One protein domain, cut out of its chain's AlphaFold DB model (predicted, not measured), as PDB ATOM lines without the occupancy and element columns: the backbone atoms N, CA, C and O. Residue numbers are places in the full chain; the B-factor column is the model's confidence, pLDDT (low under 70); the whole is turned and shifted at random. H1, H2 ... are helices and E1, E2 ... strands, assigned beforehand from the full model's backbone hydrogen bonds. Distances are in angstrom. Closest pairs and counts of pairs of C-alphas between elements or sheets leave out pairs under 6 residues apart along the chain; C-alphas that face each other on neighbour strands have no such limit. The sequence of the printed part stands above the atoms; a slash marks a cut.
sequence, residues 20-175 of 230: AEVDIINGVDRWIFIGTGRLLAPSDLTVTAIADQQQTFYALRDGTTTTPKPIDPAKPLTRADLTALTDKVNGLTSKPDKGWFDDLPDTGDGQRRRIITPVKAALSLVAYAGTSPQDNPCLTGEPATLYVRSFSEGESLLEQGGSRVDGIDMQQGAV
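AT A GLANCE: This is residues 20 to 175 of the 230 residues of an uncharacterized protein of Betaproteobacteria bacterium (UniProt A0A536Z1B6). With little regular structure, antiparallel sheets E1-E2-E3-E4 and E5-E6-E7-E8 make a sandwich with long loops. Tiny helices H1 and H2 sit far out. The printed part has 156 residues, 52 in named elements, mostly strand; it is compact, radius of gyration of the C-alphas 16.2 A, spanning 50 by 45 by 23 A.

HOW THE PARTS SIT: Hairpins E1-E2, residues 20-22 and 29-35, and E3-E4, residues 56-64 and 99-103, share a sheet; N 32 and O 60 are 2.8 A apart. The meander, successive antiparallel neighbours E5, E6, E7 and E8, residues 120-122, 125-131, 144-150 and 168-170, has N 126 and O 149 2.8 A apart. The closest C-alphas of E1 and E5, 21 and 121, are 6.5 A apart. H1, residues 43-46, and H2, residues 48-51, both too short for an O i to N i+4 pair, only just touch, only at the corner: 3 C-alpha pairs within 8 A.

IN THESE COORDINATES: E3 runs 24.2 A from C-alpha 56 at (-45.624, -35.569, 4.371); E8 ends at C-alpha 170, (-36.738, -22.272, -5.201).

THE WHOLE: The link E3 to E4 is long, 34 residues. Residues 108-110 and 137-141 have pLDDT under 70.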
ATOM      1  N   ALA A  20     -32.825 -45.285   0.842       94.31
ATOM      2  CA  ALA A  20     -32.361 -46.057   1.989       94.31
ATOM      3  C   ALA A  20     -30.896 -45.742   2.260       94.31
ATOM      4  O   ALA A  20     -30.085 -45.894   1.356       94.31
ATOM      5  N   GLU A  21     -30.559 -45.369   3.495       95.06
ATOM      6  CA  GLU A  21     -29.193 -44.969   3.839       95.06
ATOM      7  C   GLU A  21     -28.796 -45.433   5.244       95.06
ATOM      8  O   GLU A  21     -29.645 -45.688   6.108       95.06
ATOM      9  N   VAL A  22     -27.489 -45.561   5.474       92.75
ATOM     10  CA  VAL A  22     -26.924 -45.848   6.796       92.75
ATOM     11  C   VAL A  22     -26.444 -44.543   7.415       92.75
ATOM     12  O   VAL A  22     -25.735 -43.760   6.790       92.75
ATOM     13  N   ASP A  23     -26.821 -44.306   8.666       90.56
ATOM     14  CA  ASP A  23     -26.380 -43.136   9.410       90.56
ATOM     15  C   ASP A  23     -24.876 -43.237   9.689       90.56
ATOM     16  O   ASP A  23     -24.429 -44.094  10.457       90.56
ATOM     17  N   ILE A  24     -24.075 -42.366   9.074       86.31
ATOM     18  CA  ILE A  24     -22.619 -42.398   9.225       86.31
ATOM     19  C   ILE A  24     -22.160 -41.941  10.616       86.31
ATOM     20  O   ILE A  24     -21.062 -42.306  11.033       86.31
ATOM     21  N   ILE A  25     -23.011 -41.227  11.368       81.31
ATOM     22  CA  ILE A  25     -22.722 -40.789  12.745       81.31
ATOM     23  C   ILE A  25     -22.407 -41.987  13.642       81.31
ATOM     24  O   ILE A  25     -21.511 -41.926  14.482       81.31
ATOM     25  N   ASN A  26     -23.135 -43.089  13.464       84.38
ATOM     26  CA  ASN A  26     -22.903 -44.318  14.219       84.38
ATOM     27  C   ASN A  26     -22.473 -45.509  13.350       84.38
ATOM     28  O   ASN A  26     -22.050 -46.521  13.903       84.38
ATOM     29  N   GLY A  27     -22.557 -45.398  12.020       83.44
ATOM     30  CA  GLY A  27     -22.195 -46.439  11.054       83.44
ATOM     31  C   GLY A  27     -23.078 -47.689  11.114       83.44
ATOM     32  O   GLY A  27     -22.682 -48.750  10.624       83.44
ATOM     33  N   VAL A  28     -24.234 -47.606  11.776       88.81
ATOM     34  CA  VAL A  28     -25.019 -48.776  12.183       88.81
ATOM     35  C   VAL A  28     -26.499 -48.599  11.884       88.81
ATOM     36  O   VAL A  28     -27.095 -49.529  11.346       88.81
ATOM     37  N   ASP A  29     -27.109 -47.468  12.222       92.12
ATOM     38  CA  ASP A  29     -28.548 -47.266  12.062       92.12
ATOM     39  C   ASP A  29     -28.926 -47.126  10.592       92.12
ATOM     40  O   ASP A  29     -28.281 -46.401   9.838       92.12
ATOM     41  N   ARG A  30     -30.006 -47.796  10.194       94.19
ATOM     42  CA  ARG A  30     -30.541 -47.705   8.838       94.19
ATOM     43  C   ARG A  30     -31.813 -46.880   8.813       94.19
ATOM     44  O   ARG A  30     -32.717 -47.094   9.628       94.19
ATOM     45  N   TRP A  31     -31.901 -46.002   7.827       95.56
ATOM     46  CA  TRP A  31     -33.042 -45.135   7.594       95.56
ATOM     47  C   TRP A  31     -33.646 -45.382   6.219       95.56
ATOM     48  O   TRP A  31     -32.932 -45.663   5.260       95.56
ATOM     49  N   ILE A  32     -34.971 -45.268   6.141       95.88
ATOM     50  CA  ILE A  32     -35.738 -45.272   4.898       95.88
ATOM     51  C   ILE A  32     -36.496 -43.952   4.818       95.88
ATOM     52  O   ILE A  32     -37.318 -43.653   5.686       95.88
ATOM     53  N   PHE A  33     -36.239 -43.184   3.770       98.06
ATOM     54  CA  PHE A  33     -36.853 -41.891   3.522       98.06
ATOM     55  C   PHE A  33     -37.884 -41.993   2.414       98.06
ATOM     56  O   PHE A  33     -37.637 -42.585   1.362       98.06
ATOM     57  N   ILE A  34     -39.060 -41.428   2.661       97.81
ATOM     58  CA  ILE A  34     -40.201 -41.512   1.752       97.81
ATOM     59  C   ILE A  34     -40.860 -40.145   1.686       97.81
ATOM     60  O   ILE A  34     -41.210 -39.567   2.712       97.81
ATOM     61  N   GLY A  35     -41.064 -39.648   0.471       98.06
ATOM     62  CA  GLY A  35     -41.896 -38.480   0.230       98.06
ATOM     63  C   GLY A  35     -43.273 -38.871  -0.284       98.06
ATOM     64  O   GLY A  35     -43.388 -39.757  -1.135       98.06
ATOM     65  N   THR A  36     -44.317 -38.205   0.210       97.88
ATOM     66  CA  THR A  36     -45.667 -38.358  -0.335       97.88
ATOM     67  C   THR A  36     -46.061 -37.212  -1.257       97.88
ATOM     68  O   THR A  36     -45.552 -36.087  -1.188       97.88
ATOM     69  N   GLY A  37     -46.955 -37.532  -2.184       95.31
ATOM     70  CA  GLY A  37     -47.472 -36.616  -3.180       95.31
ATOM     71  C   GLY A  37     -47.630 -37.275  -4.538       95.31
ATOM     72  O   GLY A  37     -47.020 -38.301  -4.846       95.31
ATOM     73  N   ARG A  38     -48.470 -36.662  -5.370       92.38
ATOM     74  CA  ARG A  38     -48.578 -36.980  -6.793       92.38
ATOM     75  C   ARG A  38     -48.905 -35.731  -7.601       92.38
ATOM     76  O   ARG A  38     -49.678 -34.885  -7.154       92.38
ATOM     77  N   LEU A  39     -48.327 -35.637  -8.789       89.94
ATOM     78  CA  LEU A  39     -48.634 -34.613  -9.785       89.94
ATOM     79  C   LEU A  39     -48.500 -35.255 -11.171       89.94
ATOM     80  O   LEU A  39     -47.579 -34.968 -11.927       89.94
ATOM     81  N   LEU A  40     -49.364 -36.235 -11.439       89.44
ATOM     82  CA  LEU A  40     -49.290 -37.100 -12.623       89.44
ATOM     83  C   LEU A  40     -50.424 -36.824 -13.616       89.44
ATOM     84  O   LEU A  40     -50.333 -37.221 -14.777       89.44
ATOM     85  N   ALA A  41     -51.496 -36.163 -13.170       88.44
ATOM     86  CA  ALA A  41     -52.638 -35.815 -14.003       88.44
ATOM     87  C   ALA A  41     -53.272 -34.473 -13.586       88.44
ATOM     88  O   ALA A  41     -53.202 -34.103 -12.414       88.44
ATOM     89  N   PRO A  42     -53.995 -33.778 -14.490       87.12
ATOM     90  CA  PRO A  42     -54.698 -32.529 -14.163       87.12
ATOM     91  C   PRO A  42     -55.711 -32.652 -13.012       87.12
ATOM     92  O   PRO A  42     -55.974 -31.689 -12.291       87.12
ATOM     93  N   SER A  43     -56.272 -33.847 -12.797       88.69
ATOM     94  CA  SER A  43     -57.151 -34.122 -11.654       88.69
ATOM     95  C   SER A  43     -56.459 -33.909 -10.310       88.69
ATOM     96  O   SER A  43     -57.125 -33.603  -9.326       88.69
ATOM     97  N   ASP A  44     -55.134 -34.045 -10.258       89.19
ATOM     98  CA  ASP A  44     -54.369 -33.843  -9.034       89.19
ATOM     99  C   ASP A  44     -54.345 -32.370  -8.608       89.19
ATOM    100  O   ASP A  44     -54.026 -32.095  -7.461       89.19
ATOM    101  N   LEU A  45     -54.685 -31.427  -9.491       87.12
ATOM    102  CA  LEU A  45     -54.794 -29.993  -9.179       87.12
ATOM    103  C   LEU A  45     -56.224 -29.557  -8.839       87.12
ATOM    104  O   LEU A  45     -56.429 -28.502  -8.253       87.12
ATOM    105  N   THR A  46     -57.227 -30.345  -9.231       86.19
ATOM    106  CA  THR A  46     -58.635 -29.907  -9.247       86.19
ATOM    107  C   THR A  46     -59.535 -30.700  -8.309       86.19
ATOM    108  O   THR A  46     -60.553 -30.185  -7.848       86.19
ATOM    109  N   VAL A  47     -59.190 -31.953  -8.002       87.38
ATOM    110  CA  VAL A  47     -59.959 -32.773  -7.063       87.38
ATOM    111  C   VAL A  47     -59.484 -32.473  -5.647       87.38
ATOM    112  O   VAL A  47     -58.395 -32.889  -5.265       87.38
ATOM    113  N   THR A  48     -60.320 -31.802  -4.856       87.50
ATOM    114  CA  THR A  48     -60.007 -31.306  -3.498       87.50
ATOM    115  C   THR A  48     -59.450 -32.370  -2.556       87.50
ATOM    116  O   THR A  48     -58.487 -32.120  -1.845       87.50
ATOM    117  N   ALA A  49     -59.957 -33.607  -2.617       86.12
ATOM    118  CA  ALA A  49     -59.441 -34.725  -1.818       86.12
ATOM    119  C   ALA A  49     -57.959 -35.072  -2.089       86.12
ATOM    120  O   ALA A  49     -57.365 -35.829  -1.328       86.12
ATOM    121  N   ILE A  50     -57.380 -34.565  -3.182       86.19
ATOM    122  CA  ILE A  50     -55.969 -34.719  -3.561       86.19
ATOM    123  C   ILE A  50     -55.266 -33.361  -3.533       86.19
ATOM    124  O   ILE A  50     -54.164 -33.259  -3.001       86.19
ATOM    125  N   ALA A  51     -55.898 -32.328  -4.097       87.31
ATOM    126  CA  ALA A  51     -55.349 -30.980  -4.188       87.31
ATOM    127  C   ALA A  51     -55.097 -30.365  -2.806       87.31
ATOM    128  O   ALA A  51     -54.032 -29.792  -2.577       87.31
ATOM    129  N   ASP A  52     -56.023 -30.597  -1.873       90.00
ATOM    130  CA  ASP A  52     -55.986 -30.050  -0.517       90.00
ATOM    131  C   ASP A  52     -55.405 -31.048   0.495       90.00
ATOM    132  O   ASP A  52     -55.326 -30.745   1.691       90.00
ATOM    133  N   GLN A  53     -54.974 -32.230   0.036       93.00
ATOM    134  CA  GLN A  53     -54.389 -33.246   0.901       93.00
ATOM    135  C   GLN A  53     -52.999 -32.817   1.368       93.00
ATOM    136  O   GLN A  53     -52.064 -32.701   0.571       93.00
ATOM    137  N   GLN A  54     -52.853 -32.664   2.683       95.44
ATOM    138  CA  GLN A  54     -51.565 -32.476   3.335       95.44
ATOM    139  C   GLN A  54     -50.624 -33.627   2.961       95.44
ATOM    140  O   GLN A  54     -50.962 -34.779   3.219       95.44
ATOM    141  N   GLN A  55     -49.461 -33.330   2.372       97.00
ATOM    142  CA  GLN A  55     -48.404 -34.314   2.110       97.00
ATOM    143  C   GLN A  55     -47.315 -34.249   3.179       97.00
ATOM    144  O   GLN A  55     -47.201 -33.274   3.926       97.00
ATOM    145  N   THR A  56     -46.511 -35.300   3.249       98.06
ATOM    146  CA  THR A  56     -45.624 -35.569   4.371       98.06
ATOM    147  C   THR A  56     -44.333 -36.216   3.877       98.06
ATOM    148  O   THR A  56     -44.331 -37.114   3.031       98.06
ATOM    149  N   PHE A  57     -43.218 -35.760   4.426       98.62
ATOM    150  CA  PHE A  57     -41.950 -36.468   4.376       98.62
ATOM    151  C   PHE A  57     -41.850 -37.420   5.573       98.62
ATOM    152  O   PHE A  57     -42.174 -37.039   6.694       98.62
ATOM    153  N   TYR A  58     -41.375 -38.642   5.353       98.38
ATOM    154  CA  TYR A  58     -41.190 -39.654   6.389       98.38
ATOM    155  C   TYR A  58     -39.733 -40.108   6.444       98.38
ATOM    156  O   TYR A  58     -39.158 -40.469   5.418       98.38
ATOM    157  N   ALA A  59     -39.179 -40.181   7.653       97.75
ATOM    158  CA  ALA A  59     -37.894 -40.802   7.950       97.75
ATOM    159  C   ALA A  59     -38.127 -41.983   8.897       97.75
ATOM    160  O   ALA A  59     -38.437 -41.799  10.073       97.75
ATOM    161  N   LEU A  60     -38.015 -43.205   8.383       96.19
ATOM    162  CA  LEU A  60     -38.341 -44.436   9.103       96.19
ATOM    163  C   LEU A  60     -37.066 -45.156   9.537       96.19
ATOM    164  O   LEU A  60     -36.139 -45.290   8.740       96.19
ATOM    165  N   ARG A  61     -37.035 -45.696  10.760       94.31
ATOM    166  CA  ARG A  61     -35.918 -46.551  11.196       94.31
ATOM    167  C   ARG A  61     -36.123 -47.999  10.745       94.31
ATOM    168  O   ARG A  61     -37.120 -48.617  11.122       94.31
ATOM    169  N   ASP A  62     -35.135 -48.571  10.059       93.19
ATOM    170  CA  ASP A  62     -35.088 -49.987   9.645       93.19
ATOM    171  C   ASP A  62     -33.966 -50.757  10.365       93.19
ATOM    172  O   ASP A  62     -33.145 -51.459   9.775       93.19
ATOM    173  N   GLY A  63     -33.922 -50.622  11.692       92.06
ATOM    174  CA  GLY A  63     -32.951 -51.340  12.514       92.06
ATOM    175  C   GLY A  63     -31.520 -50.925  12.196       92.06
ATOM    176  O   GLY A  63     -31.219 -49.732  12.156       92.06
ATOM    177  N   THR A  64     -30.644 -51.911  12.013       92.94
ATOM    178  CA  THR A  64     -29.212 -51.696  11.802       92.94
ATOM    179  C   THR A  64     -28.689 -52.352  10.525       92.94
ATOM    180  O   THR A  64     -29.363 -53.172   9.899       92.94
ATOM    181  N   THR A  65     -27.453 -52.044  10.136       89.38
ATOM    182  CA  THR A  65     -26.738 -52.681   9.014       89.38
ATOM    183  C   THR A  65     -26.728 -54.208   9.097       89.38
ATOM    184  O   THR A  65     -26.932 -54.871   8.083       89.38
ATOM    185  N   THR A  66     -26.580 -54.779  10.296       91.06
ATOM    186  CA  THR A  66     -26.549 -56.237  10.510       91.06
ATOM    187  C   THR A  66     -27.900 -56.836  10.886       91.06
ATOM    188  O   THR A  66     -28.114 -58.030  10.690       91.06
ATOM    189  N   THR A  67     -28.805 -56.027  11.438       91.94
ATOM    190  CA  THR A  67     -30.089 -56.485  11.977       91.94
ATOM    191  C   THR A  67     -31.208 -55.567  11.479       91.94
ATOM    192  O   THR A  67     -31.596 -54.635  12.191       91.94
ATOM    193  N   PRO A  68     -31.742 -55.810  10.264       88.31
ATOM    194  CA  PRO A  68     -32.923 -55.103   9.775       88.31
ATOM    195  C   PRO A  68     -34.083 -55.237  10.764       88.31
ATOM    196  O   PRO A  68     -34.213 -56.266  11.439       88.31
ATOM    197  N   LYS A  69     -34.959 -54.231  10.825       88.25
ATOM    198  CA  LYS A  69     -36.142 -54.257  11.696       88.25
ATOM    199  C   LYS A  69     -37.402 -54.299  10.830       88.25
ATOM    200  O   LYS A  69     -38.106 -53.293  10.724       88.25
ATOM    201  N   PRO A  70     -37.716 -55.459  10.221       82.62
ATOM    202  CA  PRO A  70     -38.853 -55.567   9.322       82.62
ATOM    203  C   PRO A  70     -40.156 -55.236  10.053       82.62
ATOM    204  O   PRO A  70     -40.399 -55.675  11.179       82.62
ATOM    205  N   ILE A  71     -41.014 -54.469   9.383       84.50
ATOM    206  CA  ILE A  71     -42.340 -54.126   9.895       84.50
ATOM    207  C   ILE A  71     -43.225 -55.370   9.837       84.50
ATOM    208  O   ILE A  71     -43.475 -55.895   8.748       84.50
ATOM    209  N   ASP A  72     -43.758 -55.776  10.991       83.94
ATOM    210  CA  ASP A  72     -44.766 -56.832  11.105       83.94
ATOM    211  C   ASP A  72     -45.959 -56.528  10.171       83.94
ATOM    212  O   ASP A  72     -46.622 -55.499  10.328       83.94
ATOM    213  N   PRO A  73     -46.257 -57.381   9.174       80.88
ATOM    214  CA  PRO A  73     -47.384 -57.168   8.272       80.88
ATOM    215  C   PRO A  73     -48.740 -57.089   8.984       80.88
ATOM    216  O   PRO A  73     -49.635 -56.412   8.484       80.88
ATOM    217  N   ALA A  74     -48.891 -57.738  10.146       87.12
ATOM    218  CA  ALA A  74     -50.115 -57.687  10.945       87.12
ATOM    219  C   ALA A  74     -50.248 -56.388  11.762       87.12
ATOM    220  O   ALA A  74     -51.329 -56.087  12.269       87.12
ATOM    221  N   LYS A  75     -49.158 -55.625  11.903       87.00
ATOM    222  CA  LYS A  75     -49.093 -54.364  12.651       87.00
ATOM    223  C   LYS A  75     -48.356 -53.324  11.810       87.00
ATOM    224  O   LYS A  75     -47.176 -53.057  12.061       87.00
ATOM    225  N   PRO A  76     -49.021 -52.780  10.775       89.25
ATOM    226  CA  PRO A  76     -48.392 -51.807   9.909       89.25
ATOM    227  C   PRO A  76     -47.927 -50.600  10.716       89.25
ATOM    228  O   PRO A  76     -48.593 -50.182  11.662       89.25
ATOM    229  N   LEU A  77     -46.783 -50.043  10.329       92.75
ATOM    230  CA  LEU A  77     -46.303 -48.796  10.904       92.75
ATOM    231  C   LEU A  77     -47.244 -47.678  10.464       92.75
ATOM    232  O   LEU A  77     -47.465 -47.498   9.262       92.75
ATOM    233  N   THR A  78     -47.798 -46.957  11.429       94.06
ATOM    234  CA  THR A  78     -48.735 -45.859  11.183       94.06
ATOM    235  C   THR A  78     -48.142 -44.530  11.614       94.06
ATOM    236  O   THR A  78     -47.157 -44.465  12.347       94.06
ATOM    237  N   ARG A  79     -48.794 -43.440  11.216       94.56
ATOM    238  CA  ARG A  79     -48.450 -42.091  11.669       94.56
ATOM    239  C   ARG A  79     -48.393 -41.954  13.199       94.56
ATOM    240  O   ARG A  79     -47.554 -41.220  13.700       94.56
ATOM    241  N   ALA A  80     -49.242 -42.676  13.935       94.88
ATOM    242  CA  ALA A  80     -49.270 -42.643  15.401       94.88
ATOM    243  C   ALA A  80     -48.041 -43.302  16.058       94.88
ATOM    244  O   ALA A  80     -47.782 -43.089  17.238       94.88
ATOM    245  N   ASP A  81     -47.293 -44.106  15.302       95.56
ATOM    246  CA  ASP A  81     -46.061 -44.745  15.758       95.56
ATOM    247  C   ASP A  81     -44.817 -43.861  15.587       95.56
ATOM    248  O   ASP A  81     -43.735 -44.237  16.043       95.56
ATOM    249  N   LEU A  82     -44.954 -42.734  14.889       97.00
ATOM    250  CA  LEU A  82     -43.868 -41.838  14.515       97.00
ATOM    251  C   LEU A  82     -43.950 -40.527  15.295       97.00
ATOM    252  O   LEU A  82     -45.020 -40.102  15.733       97.00
ATOM    253  N   THR A  83     -42.810 -39.858  15.430       98.38
ATOM    254  CA  THR A  83     -42.742 -38.542  16.070       98.38
ATOM    255  C   THR A  83     -42.945 -37.433  15.038       98.38
ATOM    256  O   THR A  83     -42.279 -37.408  14.007       98.38
ATOM    257  N   ALA A  84     -43.861 -36.504  15.310       97.88
ATOM    258  CA  ALA A  84     -44.054 -35.325  14.469       97.88
ATOM    259  C   ALA A  84     -42.882 -34.346  14.632       97.88
ATOM    260  O   ALA A  84     -42.558 -33.971  15.761       97.88
ATOM    261  N   LEU A  85     -42.300 -33.888  13.525       97.94
ATOM    262  CA  LEU A  85     -41.331 -32.795  13.513       97.94
ATOM    263  C   LEU A  85     -42.072 -31.452  13.624       97.94
ATOM    264  O   LEU A  85     -42.510 -30.878  12.628       97.94
ATOM    265  N   THR A  86     -42.265 -30.976  14.853       96.44
ATOM    266  CA  THR A  86     -42.969 -29.711  15.125       96.44
ATOM    267  C   THR A  86     -42.033 -28.507  15.150       96.44
ATOM    268  O   THR A  86     -42.390 -27.455  14.622       96.44
ATOM    269  N   ASP A  87     -40.834 -28.651  15.721       97.00
ATOM    270  CA  ASP A  87     -39.753 -27.672  15.589       97.00
ATOM    271  C   ASP A  87     -38.896 -28.033  14.374       97.00
ATOM    272  O   ASP A  87     -37.989 -28.860  14.437       97.00
ATOM    273  N   LYS A  88     -39.215 -27.421  13.236       95.50
ATOM    274  CA  LYS A  88     -38.559 -27.722  11.958       95.50
ATOM    275  C   LYS A  88     -37.186 -27.066  11.799       95.50
ATOM    276  O   LYS A  88     -36.463 -27.367  10.850       95.50
ATOM    277  N   VAL A  89     -36.831 -26.157  12.709       96.38
ATOM    278  CA  VAL A  89     -35.532 -25.481  12.704       96.38
ATOM    279  C   VAL A  89     -34.558 -26.252  13.589       96.38
ATOM    280  O   VAL A  89     -33.505 -26.675  13.110       96.38
ATOM    281  N   ASN A  90     -34.923 -26.486  14.851       95.75
ATOM    282  CA  ASN A  90     -34.043 -27.122  15.837       95.75
ATOM    283  C   ASN A  90     -34.217 -28.643  15.933       95.75
ATOM    284  O   ASN A  90     -33.448 -29.295  16.632       95.75
ATOM    285  N   GLY A  91     -35.194 -29.221  15.238       96.50
ATOM    286  CA  GLY A  91     -35.393 -30.662  15.235       96.50
ATOM    287  C   GLY A  91     -36.066 -31.207  16.496       96.50
ATOM    288  O   GLY A  91     -36.648 -30.495  17.318       96.50
ATOM    289  N   LEU A  92     -35.999 -32.527  16.629       97.19
ATOM    290  CA  LEU A  92     -36.459 -33.280  17.786       97.19
ATOM    291  C   LEU A  92     -35.429 -33.227  18.916       97.19
ATOM    292  O   LEU A  92     -34.228 -33.208  18.689       97.19
ATOM    293  N   THR A  93     -35.898 -33.310  20.160       95.31
ATOM    294  CA  THR A  93     -35.020 -33.326  21.344       95.31
ATOM    295  C   THR A  93     -34.253 -34.635  21.533       95.31
ATOM    296  O   THR A  93     -33.357 -34.709  22.371       95.31
ATOM    297  N   SER A  94     -34.657 -35.695  20.830       94.31
ATOM    298  CA  SER A  94     -33.977 -36.986  20.829       94.31
ATOM    299  C   SER A  94     -34.408 -37.829  19.633       94.31
ATOM    300  O   SER A  94     -35.543 -37.728  19.157       94.31
ATOM    301  N   LYS A  95     -33.510 -38.713  19.194       93.81
ATOM    302  CA  LYS A  95     -33.759 -39.677  18.117       93.81
ATOM    303  C   LYS A  95     -34.919 -40.643  18.446       93.81
ATOM    304  O   LYS A  95     -34.778 -41.460  19.361       93.81
ATOM    305  N   PRO A  96     -36.014 -40.664  17.661       95.62
ATOM    306  CA  PRO A  96     -37.167 -41.529  17.913       95.62
ATOM    307  C   PRO A  96     -36.921 -42.988  17.502       95.62
ATOM    308  O   PRO A  96     -36.171 -43.283  16.570       95.62
ATOM    309  N   ASP A  97     -37.605 -43.922  18.166       92.88
ATOM    310  CA  ASP A  97     -37.390 -45.372  18.002       92.88
ATOM    311  C   ASP A  97     -37.815 -45.945  16.649       92.88
ATOM    312  O   ASP A  97     -37.228 -46.924  16.168       92.88
ATOM    313  N   LYS A  98     -38.883 -45.389  16.075       94.31
ATOM    314  CA  LYS A  98     -39.485 -45.856  14.819       94.31
ATOM    315  C   LYS A  98     -39.305 -44.862  13.672       94.31
ATOM    316  O   LYS A  98     -39.485 -45.248  12.521       94.31
ATOM    317  N   GLY A  99     -38.900 -43.634  13.982       96.56
ATOM    318  CA  GLY A  99     -38.713 -42.565  13.012       96.56
ATOM    319  C   GLY A  99     -39.578 -41.342  13.293       96.56
ATOM    320  O   GLY A  99     -40.231 -41.241  14.337       96.56
ATOM    321  N   TRP A 100     -39.579 -40.423  12.340       98.31
ATOM    322  CA  TRP A 100     -40.292 -39.157  12.406       98.31
ATOM    323  C   TRP A 100     -40.906 -38.790  11.058       98.31
ATOM    324  O   TRP A 100     -40.657 -39.439  10.039       98.31
ATOM    325  N   PHE A 101     -41.751 -37.766  11.066       98.50
ATOM    326  CA  PHE A 101     -42.338 -37.212   9.855       98.50
ATOM    327  C   PHE A 101     -42.389 -35.685   9.897       98.50
ATOM    328  O   PHE A 101     -42.503 -35.094  10.969       98.50
ATOM    329  N   ASP A 102     -42.351 -35.064   8.723       98.25
ATOM    330  CA  ASP A 102     -42.503 -33.625   8.515       98.25
ATOM    331  C   ASP A 102     -43.662 -33.373   7.544       98.25
ATOM    332  O   ASP A 102     -43.590 -33.712   6.361       98.25
ATOM    333  N   ASP A 103     -44.761 -32.811   8.050       97.75
ATOM    334  CA  ASP A 103     -45.873 -32.388   7.199       97.75
ATOM    335  C   ASP A 103     -45.507 -31.104   6.470       97.75
ATOM    336  O   ASP A 103     -45.207 -30.085   7.099       97.75
ATOM    337  N   LEU A 104     -45.575 -31.122   5.143       96.19
ATOM    338  CA  LEU A 104     -45.179 -29.967   4.352       96.19
ATOM    339  C   LEU A 104     -46.108 -28.771   4.606       96.19
ATOM    340  O   LEU A 104     -47.320 -28.926   4.601       96.19
ATOM    341  N   PRO A 105     -45.603 -27.550   4.792       90.69
ATOM    342  CA  PRO A 105     -46.481 -26.408   4.990       90.69
ATOM    343  C   PRO A 105     -47.303 -26.105   3.730       90.69
ATOM    344  O   PRO A 105     -46.895 -26.412   2.601       90.69
ATOM    345  N   ASP A 106     -48.419 -25.410   3.924       83.69
ATOM    346  CA  ASP A 106     -49.243 -24.880   2.836       83.69
ATOM    347  C   ASP A 106     -48.503 -23.777   2.094       83.69
ATOM    348  O   ASP A 106     -47.684 -23.049   2.665       83.69
ATOM    349  N   THR A 107     -48.770 -23.634   0.804       71.62
ATOM    350  CA  THR A 107     -48.092 -22.667  -0.078       71.62
ATOM    351  C   THR A 107     -48.571 -21.226   0.123       71.62
ATOM    352  O   THR A 107     -48.165 -20.330  -0.606       71.62
ATOM    353  N   GLY A 108     -49.391 -20.967   1.150       68.19
ATOM    354  CA  GLY A 108     -49.928 -19.645   1.499       68.19
ATOM    355  C   GLY A 108     -51.076 -19.175   0.596       68.19
ATOM    356  O   GLY A 108     -51.939 -18.432   1.054       68.19
ATOM    357  N   ASP A 109     -51.136 -19.664  -0.642       67.69
ATOM    358  CA  ASP A 109     -52.234 -19.504  -1.610       67.69
ATOM    359  C   ASP A 109     -53.310 -20.610  -1.506       67.69
ATOM    360  O   ASP A 109     -54.260 -20.642  -2.286       67.69
ATOM    361  N   GLY A 110     -53.180 -21.499  -0.515       68.19
ATOM    362  CA  GLY A 110     -54.124 -22.580  -0.233       68.19
ATOM    363  C   GLY A 110     -53.804 -23.911  -0.915       68.19
ATOM    364  O   GLY A 110     -54.480 -24.893  -0.612       68.19
ATOM    365  N   GLN A 111     -52.780 -23.987  -1.773       76.56
ATOM    366  CA  GLN A 111     -52.322 -25.268  -2.324       76.56
ATOM    367  C   GLN A 111     -51.469 -26.050  -1.304       76.56
ATOM    368  O   GLN A 111     -50.885 -25.505  -0.358       76.56
ATOM    369  N   ARG A 112     -51.403 -27.374  -1.484       90.38
ATOM    370  CA  ARG A 112     -50.554 -28.263  -0.676       90.38
ATOM    371  C   ARG A 112     -49.301 -28.649  -1.445       90.38
ATOM    372  O   ARG A 112     -49.387 -29.157  -2.567       90.38
ATOM    373  N   ARG A 113     -48.138 -28.471  -0.812       93.50
ATOM    374  CA  ARG A 113     -46.854 -28.931  -1.357       93.50
ATOM    375  C   ARG A 113     -46.825 -30.453  -1.502       93.50
ATOM    376  O   ARG A 113     -47.475 -31.167  -0.740       93.50
ATOM    377  N   ARG A 114     -46.041 -30.953  -2.461       94.31
ATOM    378  CA  ARG A 114     -45.919 -32.385  -2.790       94.31
ATOM    379  C   ARG A 114     -44.472 -32.772  -3.038       94.31
ATOM    380  O   ARG A 114     -43.734 -32.005  -3.648       94.31
ATOM    381  N   ILE A 115     -44.088 -33.980  -2.643       96.75
ATOM    382  CA  ILE A 115     -42.754 -34.515  -2.936       96.75
ATOM    383  C   ILE A 115     -42.848 -35.374  -4.191       96.75
ATOM    384  O   ILE A 115     -43.209 -36.549  -4.136       96.75
ATOM    385  N   ILE A 116     -42.554 -34.755  -5.330       94.44
ATOM    386  CA  ILE A 116     -42.556 -35.405  -6.653       94.44
ATOM    387  C   ILE A 116     -41.150 -35.557  -7.242       94.44
ATOM    388  O   ILE A 116     -40.961 -36.279  -8.217       94.44
ATOM    389  N   THR A 117     -40.160 -34.920  -6.619       94.88
ATOM    390  CA  THR A 117     -38.741 -35.109  -6.917       94.88
ATOM    391  C   THR A 117     -38.169 -36.145  -5.953       94.88
ATOM    392  O   THR A 117     -38.451 -36.053  -4.755       94.88
ATOM    393  N   PRO A 118     -37.386 -37.132  -6.432       96.56
ATOM    394  CA  PRO A 118     -36.764 -38.122  -5.564       96.56
ATOM    395  C   PRO A 118     -35.990 -37.482  -4.411       96.56
ATOM    396  O   PRO A 118     -35.207 -36.553  -4.612       96.56
ATOM    397  N   VAL A 119     -36.218 -38.010  -3.211       97.69
ATOM    398  CA  VAL A 119     -35.450 -37.675  -2.011       97.69
ATOM    399  C   VAL A 119     -33.996 -38.108  -2.213       97.69
ATOM    400  O   VAL A 119     -33.736 -39.110  -2.880       97.69
ATOM    401  N   LYS A 120     -33.052 -37.364  -1.632       97.69
ATOM    402  CA  LYS A 120     -31.630 -37.722  -1.626       97.69
ATOM    403  C   LYS A 120     -31.076 -37.740  -0.225       97.69
ATOM    404  O   LYS A 120     -31.320 -36.806   0.529       97.69
ATOM    405  N   ALA A 121     -30.328 -38.779   0.112       95.88
ATOM    406  CA  ALA A 121     -29.761 -38.948   1.438       95.88
ATOM    407  C   ALA A 121     -28.299 -39.384   1.331       95.88
ATOM    408  O   ALA A 121     -27.963 -40.246   0.530       95.88
ATOM    409  N   ALA A 122     -27.427 -38.762   2.116       91.38
ATOM    410  CA  ALA A 122     -26.018 -39.124   2.235       91.38
ATOM    411  C   ALA A 122     -25.437 -38.425   3.463       91.38
ATOM    412  O   ALA A 122     -25.961 -37.400   3.889       91.38
ATOM    413  N   LEU A 123     -24.330 -38.928   4.016       88.38
ATOM    414  CA  LEU A 123     -23.573 -38.226   5.067       88.38
ATOM    415  C   LEU A 123     -24.440 -37.768   6.261       88.38
ATOM    416  O   LEU A 123     -24.262 -36.666   6.775       88.38
ATOM    417  N   SER A 124     -25.393 -38.606   6.680       92.12
ATOM    418  CA  SER A 124     -26.329 -38.332   7.787       92.12
ATOM    419  C   SER A 124     -27.276 -37.143   7.590       92.12
ATOM    420  O   SER A 124     -27.898 -36.681   8.554       92.12
ATOM    421  N   LEU A 125     -27.439 -36.678   6.349       93.81
ATOM    422  CA  LEU A 125     -28.434 -35.685   5.970       93.81
ATOM    423  C   LEU A 125     -29.307 -36.142   4.809       93.81
ATOM    424  O   LEU A 125     -28.876 -36.891   3.931       93.81
ATOM    425  N   VAL A 126     -30.549 -35.672   4.806       97.31
ATOM    426  CA  VAL A 126     -31.537 -35.929   3.759       97.31
ATOM    427  C   VAL A 126     -32.036 -34.614   3.182       97.31
ATOM    428  O   VAL A 126     -32.329 -33.679   3.923       97.31
ATOM    429  N   ALA A 127     -32.138 -34.544   1.861       97.88
ATOM    430  CA  ALA A 127     -32.683 -33.434   1.103       97.88
ATOM    431  C   ALA A 127     -33.964 -33.862   0.378       97.88
ATOM    432  O   ALA A 127     -34.016 -34.908  -0.278       97.88
ATOM    433  N   TYR A 128     -34.998 -33.033   0.477       98.19
ATOM    434  CA  TYR A 128     -36.267 -33.210  -0.224       98.19
ATOM    435  C   TYR A 128     -36.842 -31.852  -0.616       98.19
ATOM    436  O   TYR A 128     -36.532 -30.821  -0.018       98.19
ATOM    437  N   ALA A 129     -37.686 -31.848  -1.644       96.69
ATOM    438  CA  ALA A 129     -38.340 -30.645  -2.131       96.69
ATOM    439  C   ALA A 129     -39.857 -30.785  -2.023       96.69
ATOM    440  O   ALA A 129     -40.437 -31.758  -2.508       96.69
ATOM    441  N   GLY A 130     -40.494 -29.794  -1.403       95.81
ATOM    442  CA  GLY A 130     -41.939 -29.622  -1.456       95.81
ATOM    443  C   GLY A 130     -42.305 -28.759  -2.655       95.81
ATOM    444  O   GLY A 130     -42.233 -27.536  -2.561       95.81
ATOM    445  N   THR A 131     -42.683 -29.385  -3.765       93.38
ATOM    446  CA  THR A 131     -43.162 -28.697  -4.968       93.38
ATOM    447  C   THR A 131     -44.535 -28.097  -4.707       93.38
ATOM    448  O   THR A 131     -45.446 -28.809  -4.281       93.38
ATOM    449  N   SER A 132     -44.675 -26.804  -4.970       90.88
ATOM    450  CA  SER A 132     -45.912 -26.034  -4.912       90.88
ATOM    451  C   SER A 132     -46.645 -26.171  -6.244       90.88
ATOM    452  O   SER A 132     -46.163 -25.619  -7.234       90.88
ATOM    453  N   PRO A 133     -47.773 -26.899  -6.292       86.00
ATOM    454  CA  PRO A 133     -48.540 -27.045  -7.518       86.00
ATOM    455  C   PRO A 133     -49.137 -25.704  -7.951       86.00
ATOM    456  O   PRO A 133     -49.651 -24.956  -7.118       86.00
ATOM    457  N   GLN A 134     -49.140 -25.436  -9.249       77.69
ATOM    458  CA  GLN A 134     -49.801 -24.291  -9.864       77.69
ATOM    459  C   GLN A 134     -50.538 -24.691 -11.147       77.69
ATOM    460  O   GLN A 134     -50.348 -25.766 -11.713       77.69
ATOM    461  N   ASP A 135     -51.412 -23.803 -11.606       71.12
ATOM    462  CA  ASP A 135     -52.248 -23.986 -12.788       71.12
ATOM    463  C   ASP A 135     -51.753 -23.203 -14.014       71.12
ATOM    464  O   ASP A 135     -52.353 -23.316 -15.086       71.12
ATOM    465  N   ASN A 136     -50.669 -22.422 -13.897       70.12
ATOM    466  CA  ASN A 136     -50.177 -21.599 -14.994       70.12
ATOM    467  C   ASN A 136     -49.253 -22.408 -15.932       70.12
ATOM    468  O   ASN A 136     -48.094 -22.675 -15.609       70.12
ATOM    469  N   PRO A 137     -49.708 -22.719 -17.163       61.97
ATOM    470  CA  PRO A 137     -48.982 -23.582 -18.096       61.97
ATOM    471  C   PRO A 137     -47.676 -22.967 -18.629       61.97
ATOM    472  O   PRO A 137     -46.909 -23.648 -19.308       61.97
ATOM    473  N   CYS A 138     -47.422 -21.680 -18.372       63.97
ATOM    474  CA  CYS A 138     -46.217 -20.977 -18.812       63.97
ATOM    475  C   CYS A 138     -45.049 -21.098 -17.822       63.97
ATOM    476  O   CYS A 138     -43.934 -20.687 -18.153       63.97
ATOM    477  N   LEU A 139     -45.278 -21.623 -16.617       65.25
ATOM    478  CA  LEU A 139     -44.230 -21.859 -15.632       65.25
ATOM    479  C   LEU A 139     -43.858 -23.342 -15.665       65.25
ATOM    480  O   LEU A 139     -44.578 -24.202 -15.183       65.25
ATOM    481  N   THR A 140     -42.707 -23.651 -16.254       60.75
ATOM    482  CA  THR A 140     -42.312 -25.036 -16.549       60.75
ATOM    483  C   THR A 140     -41.770 -25.806 -15.347       60.75
ATOM    484  O   THR A 140     -41.438 -26.979 -15.495       60.75
ATOM    485  N   GLY A 141     -41.599 -25.154 -14.191       66.19
ATOM    486  CA  GLY A 141     -40.808 -25.708 -13.096       66.19
ATOM    487  C   GLY A 141     -41.468 -25.924 -11.765       66.19
ATOM    488  O   GLY A 141     -40.831 -26.608 -10.977       66.19
ATOM    489  N   GLU A 142     -42.684 -25.413 -11.549       83.56
ATOM    490  CA  GLU A 142     -43.402 -25.492 -10.269       83.56
ATOM    491  C   GLU A 142     -42.516 -25.038  -9.082       83.56
ATOM    492  O   GLU A 142     -41.648 -25.788  -8.630       83.56
ATOM    493  N   PRO A 143     -42.682 -23.808  -8.556       89.25
ATOM    494  CA  PRO A 143     -41.902 -23.339  -7.413       89.25
ATOM    495  C   PRO A 143     -41.838 -24.396  -6.310       89.25
ATOM    496  O   PRO A 143     -42.819 -25.081  -6.047       89.25
ATOM    497  N   ALA A 144     -40.694 -24.552  -5.662       92.50
ATOM    498  CA  ALA A 144     -40.525 -25.568  -4.631       92.50
ATOM    499  C   ALA A 144     -39.877 -24.963  -3.396       92.50
ATOM    500  O   ALA A 144     -39.169 -23.970  -3.495       92.50
ATOM    501  N   THR A 145     -40.068 -25.584  -2.240       95.00
ATOM    502  CA  THR A 145     -39.266 -25.280  -1.051       95.00
ATOM    503  C   THR A 145     -38.301 -26.438  -0.822       95.00
ATOM    504  O   THR A 145     -38.727 -27.592  -0.730       95.00
ATOM    505  N   LEU A 146     -37.003 -26.138  -0.781       96.56
ATOM    506  CA  LEU A 146     -35.956 -27.083  -0.410       96.56
ATOM    507  C   LEU A 146     -35.942 -27.252   1.105       96.56
ATOM    508  O   LEU A 146     -35.874 -26.265   1.838       96.56
ATOM    509  N   TYR A 147     -35.886 -28.502   1.540       97.94
ATOM    510  CA  TYR A 147     -35.630 -28.889   2.914       97.94
ATOM    511  C   TYR A 147     -34.392 -29.775   2.953       97.94
ATOM    512  O   TYR A 147     -34.225 -30.666   2.117       97.94
ATOM    513  N   VAL A 148     -33.533 -29.535   3.936       97.69
ATOM    514  CA  VAL A 148     -32.432 -30.431   4.287       97.69
ATOM    515  C   VAL A 148     -32.563 -30.726   5.768       97.69
ATOM    516  O   VAL A 148     -33.004 -29.868   6.527       97.69
ATOM    517  N   ARG A 149     -32.298 -31.960   6.180       96.94
ATOM    518  CA  ARG A 149     -32.535 -32.408   7.552       96.94
ATOM    519  C   ARG A 149     -31.472 -33.386   7.999       96.94
ATOM    520  O   ARG A 149     -31.030 -34.205   7.195       96.94
ATOM    521  N   SER A 150     -31.114 -33.362   9.277       95.25
ATOM    522  CA  SER A 150     -30.375 -34.472   9.884       95.25
ATOM    523  C   SER A 150     -31.252 -35.729   9.948       95.25
ATOM    524  O   SER A 150     -32.464 -35.645  10.161       95.25
ATOM    525  N   PHE A 151     -30.658 -36.913   9.779       94.69
ATOM    526  CA  PHE A 151     -31.409 -38.176   9.833       94.69
ATOM    527  C   PHE A 151     -32.074 -38.408  11.188       94.69
ATOM    528  O   PHE A 151     -33.256 -38.738  11.261       94.69
ATOM    529  N   SER A 152     -31.296 -38.262  12.261       92.88
ATOM    530  CA  SER A 152     -31.691 -38.721  13.590       92.88
ATOM    531  C   SER A 152     -32.789 -37.868  14.222       92.88
ATOM    532  O   SER A 152     -33.681 -38.414  14.871       92.88
ATOM    533  N   GLU A 153     -32.740 -36.553  14.023       95.19
ATOM    534  CA  GLU A 153     -33.576 -35.598  14.761       95.19
ATOM    535  C   GLU A 153     -34.338 -34.632  13.850       95.19
ATOM    536  O   GLU A 153     -35.177 -33.884  14.341       95.19
ATOM    537  N   GLY A 154     -34.105 -34.640  12.536       96.38
ATOM    538  CA  GLY A 154     -34.800 -33.727  11.630       96.38
ATOM    539  C   GLY A 154     -34.422 -32.258  11.848       96.38
ATOM    540  O   GLY A 154     -35.218 -31.370  11.561       96.38
ATOM    541  N   GLU A 155     -33.232 -31.976  12.383       96.12
ATOM    542  CA  GLU A 155     -32.736 -30.605  12.551       96.12
ATOM    543  C   GLU A 155     -32.381 -30.000  11.182       96.12
ATOM    544  O   GLU A 155     -31.913 -30.711  10.292       96.12
ATOM    545  N   SER A 156     -32.574 -28.689  10.995       96.62
ATOM    546  CA  SER A 156     -32.712 -28.128   9.648       96.62
ATOM    547  C   SER A 156     -31.492 -28.043   8.724       96.62
ATOM    548  O   SER A 156     -31.729 -27.815   7.570       96.62
ATOM    549  N   LEU A 157     -30.224 -28.140   9.089       95.00
ATOM    550  CA  LEU A 157     -29.034 -27.997   8.212       95.00
ATOM    551  C   LEU A 157     -28.983 -26.876   7.126       95.00
ATOM    552  O   LEU A 157     -28.007 -26.810   6.383       95.00
ATOM    553  N   LEU A 158     -29.954 -25.971   7.016       95.25
ATOM    554  CA  LEU A 158     -30.001 -24.867   6.059       95.25
ATOM    555  C   LEU A 158     -29.791 -23.552   6.796       95.25
ATOM    556  O   LEU A 158     -30.301 -23.360   7.898       95.25
ATOM    557  N   GLU A 159     -29.087 -22.620   6.164       92.69
ATOM    558  CA  GLU A 159     -28.818 -21.302   6.731       92.69
ATOM    559  C   GLU A 159     -29.090 -20.199   5.710       92.69
ATOM    560  O   GLU A 159     -28.709 -20.304   4.544       92.69
ATOM    561  N   GLN A 160     -29.697 -19.105   6.167       89.50
ATOM    562  CA  GLN A 160     -29.832 -17.875   5.399       89.50
ATOM    563  C   GLN A 160     -29.520 -16.681   6.305       89.50
ATOM    564  O   GLN A 160     -30.045 -16.566   7.409       89.50
ATOM    565  N   GLY A 161     -28.623 -15.795   5.859       87.12
ATOM    566  CA  GLY A 161     -28.239 -14.612   6.638       87.12
ATOM    567  C   GLY A 161     -27.608 -14.929   8.001       87.12
ATOM    568  O   GLY A 161     -27.811 -14.174   8.947       87.12
ATOM    569  N   GLY A 162     -26.880 -16.047   8.121       86.12
ATOM    570  CA  GLY A 162     -26.232 -16.465   9.370       86.12
ATOM    571  C   GLY A 162     -27.168 -17.114  10.392       86.12
ATOM    572  O   GLY A 162     -26.763 -17.339  11.528       86.12
ATOM    573  N   SER A 163     -28.424 -17.379  10.027       90.62
ATOM    574  CA  SER A 163     -29.405 -18.034  10.896       90.62
ATOM    575  C   SER A 163     -29.955 -19.287  10.238       90.62
ATOM    576  O   SER A 163     -30.183 -19.317   9.027       90.62
ATOM    577  N   ARG A 164     -30.177 -20.325  11.044       94.00
ATOM    578  CA  ARG A 164     -30.781 -21.571  10.582       94.00
ATOM    579  C   ARG A 164     -32.222 -21.325  10.128       94.00
ATOM    580  O   ARG A 164     -32.959 -20.601  10.798       94.00
ATOM    581  N   VAL A 165     -32.622 -21.924   9.009       96.38
ATOM    582  CA  VAL A 165     -33.952 -21.737   8.402       96.38
ATOM    583  C   VAL A 165     -34.640 -23.066   8.123       96.38
ATOM    584  O   VAL A 165     -33.988 -24.053   7.804       96.38
ATOM    585  N   ASP A 166     -35.967 -23.098   8.218       95.69
ATOM    586  CA  ASP A 166     -36.770 -24.298   7.946       95.69
ATOM    587  C   ASP A 166     -36.568 -24.810   6.507       95.69
ATOM    588  O   ASP A 166     -36.293 -25.987   6.289       95.69
ATOM    589  N   GLY A 167     -36.627 -23.918   5.522       95.38
ATOM    590  CA  GLY A 167     -36.446 -24.255   4.116       95.38
ATOM    591  C   GLY A 167     -36.034 -23.048   3.282       95.38
ATOM    592  O   GLY A 167     -36.041 -21.915   3.765       95.38
ATOM    593  N   ILE A 168     -35.667 -23.299   2.026       94.25
ATOM    594  CA  ILE A 168     -35.285 -22.263   1.057       94.25
ATOM    595  C   ILE A 168     -36.211 -22.345  -0.156       94.25
ATOM    596  O   ILE A 168     -36.326 -23.398  -0.785       94.25
ATOM    597  N   ASP A 169     -36.841 -21.229  -0.515       91.75
ATOM    598  CA  ASP A 169     -37.729 -21.170  -1.675       91.75
ATOM    599  C   ASP A 169     -36.955 -21.124  -2.996       91.75
ATOM    600  O   ASP A 169     -36.130 -20.247  -3.256       91.75
ATOM    601  N   MET A 170     -37.283 -22.068  -3.868       89.44
ATOM    602  CA  MET A 170     -36.738 -22.272  -5.201       89.44
ATOM    603  C   MET A 170     -37.782 -21.870  -6.236       89.44
ATOM    604  O   MET A 170     -38.622 -22.665  -6.655       89.44
ATOM    605  N   GLN A 171     -37.711 -20.616  -6.686       85.62
ATOM    606  CA  GLN A 171     -38.661 -20.070  -7.665       85.62
ATOM    607  C   GLN A 171     -38.657 -20.818  -9.005       85.62
ATOM    608  O   GLN A 171     -39.680 -20.875  -9.677       85.62
ATOM    609  N   GLN A 172     -37.517 -21.399  -9.393       85.50
ATOM    610  CA  GLN A 172     -37.375 -22.193 -10.621       85.50
ATOM    611  C   GLN A 172     -37.737 -23.677 -10.424       85.50
ATOM    612  O   GLN A 172     -37.520 -24.489 -11.328       85.50
ATOM    613  N   GLY A 173     -38.263 -24.020  -9.246       88.12
ATOM    614  CA  GLY A 173     -38.536 -25.383  -8.827       88.12
ATOM    615  C   GLY A 173     -37.284 -26.170  -8.460       88.12
ATOM    616  O   GLY A 173     -36.166 -25.652  -8.439       88.12
ATOM    617  N   ALA A 174     -37.496 -27.448  -8.168       90.31
ATOM    618  CA  ALA A 174     -36.455 -28.406  -7.818       90.31
ATOM    619  C   ALA A 174     -36.768 -29.749  -8.486       90.31
ATOM    620  O   ALA A 174     -37.180 -30.697  -7.823       90.31
ATOM    621  N   VAL A 175     -36.628 -29.817  -9.813       88.75
ATOM    622  CA  VAL A 175     -36.941 -31.017 -10.620       88.75
ATOM    623  C   VAL A 175     -35.865 -32.103 -10.515       88.75
ATOM    624  O   VAL A 175     -36.085 -33.244 -10.909       88.75
TER     625      VAL A 175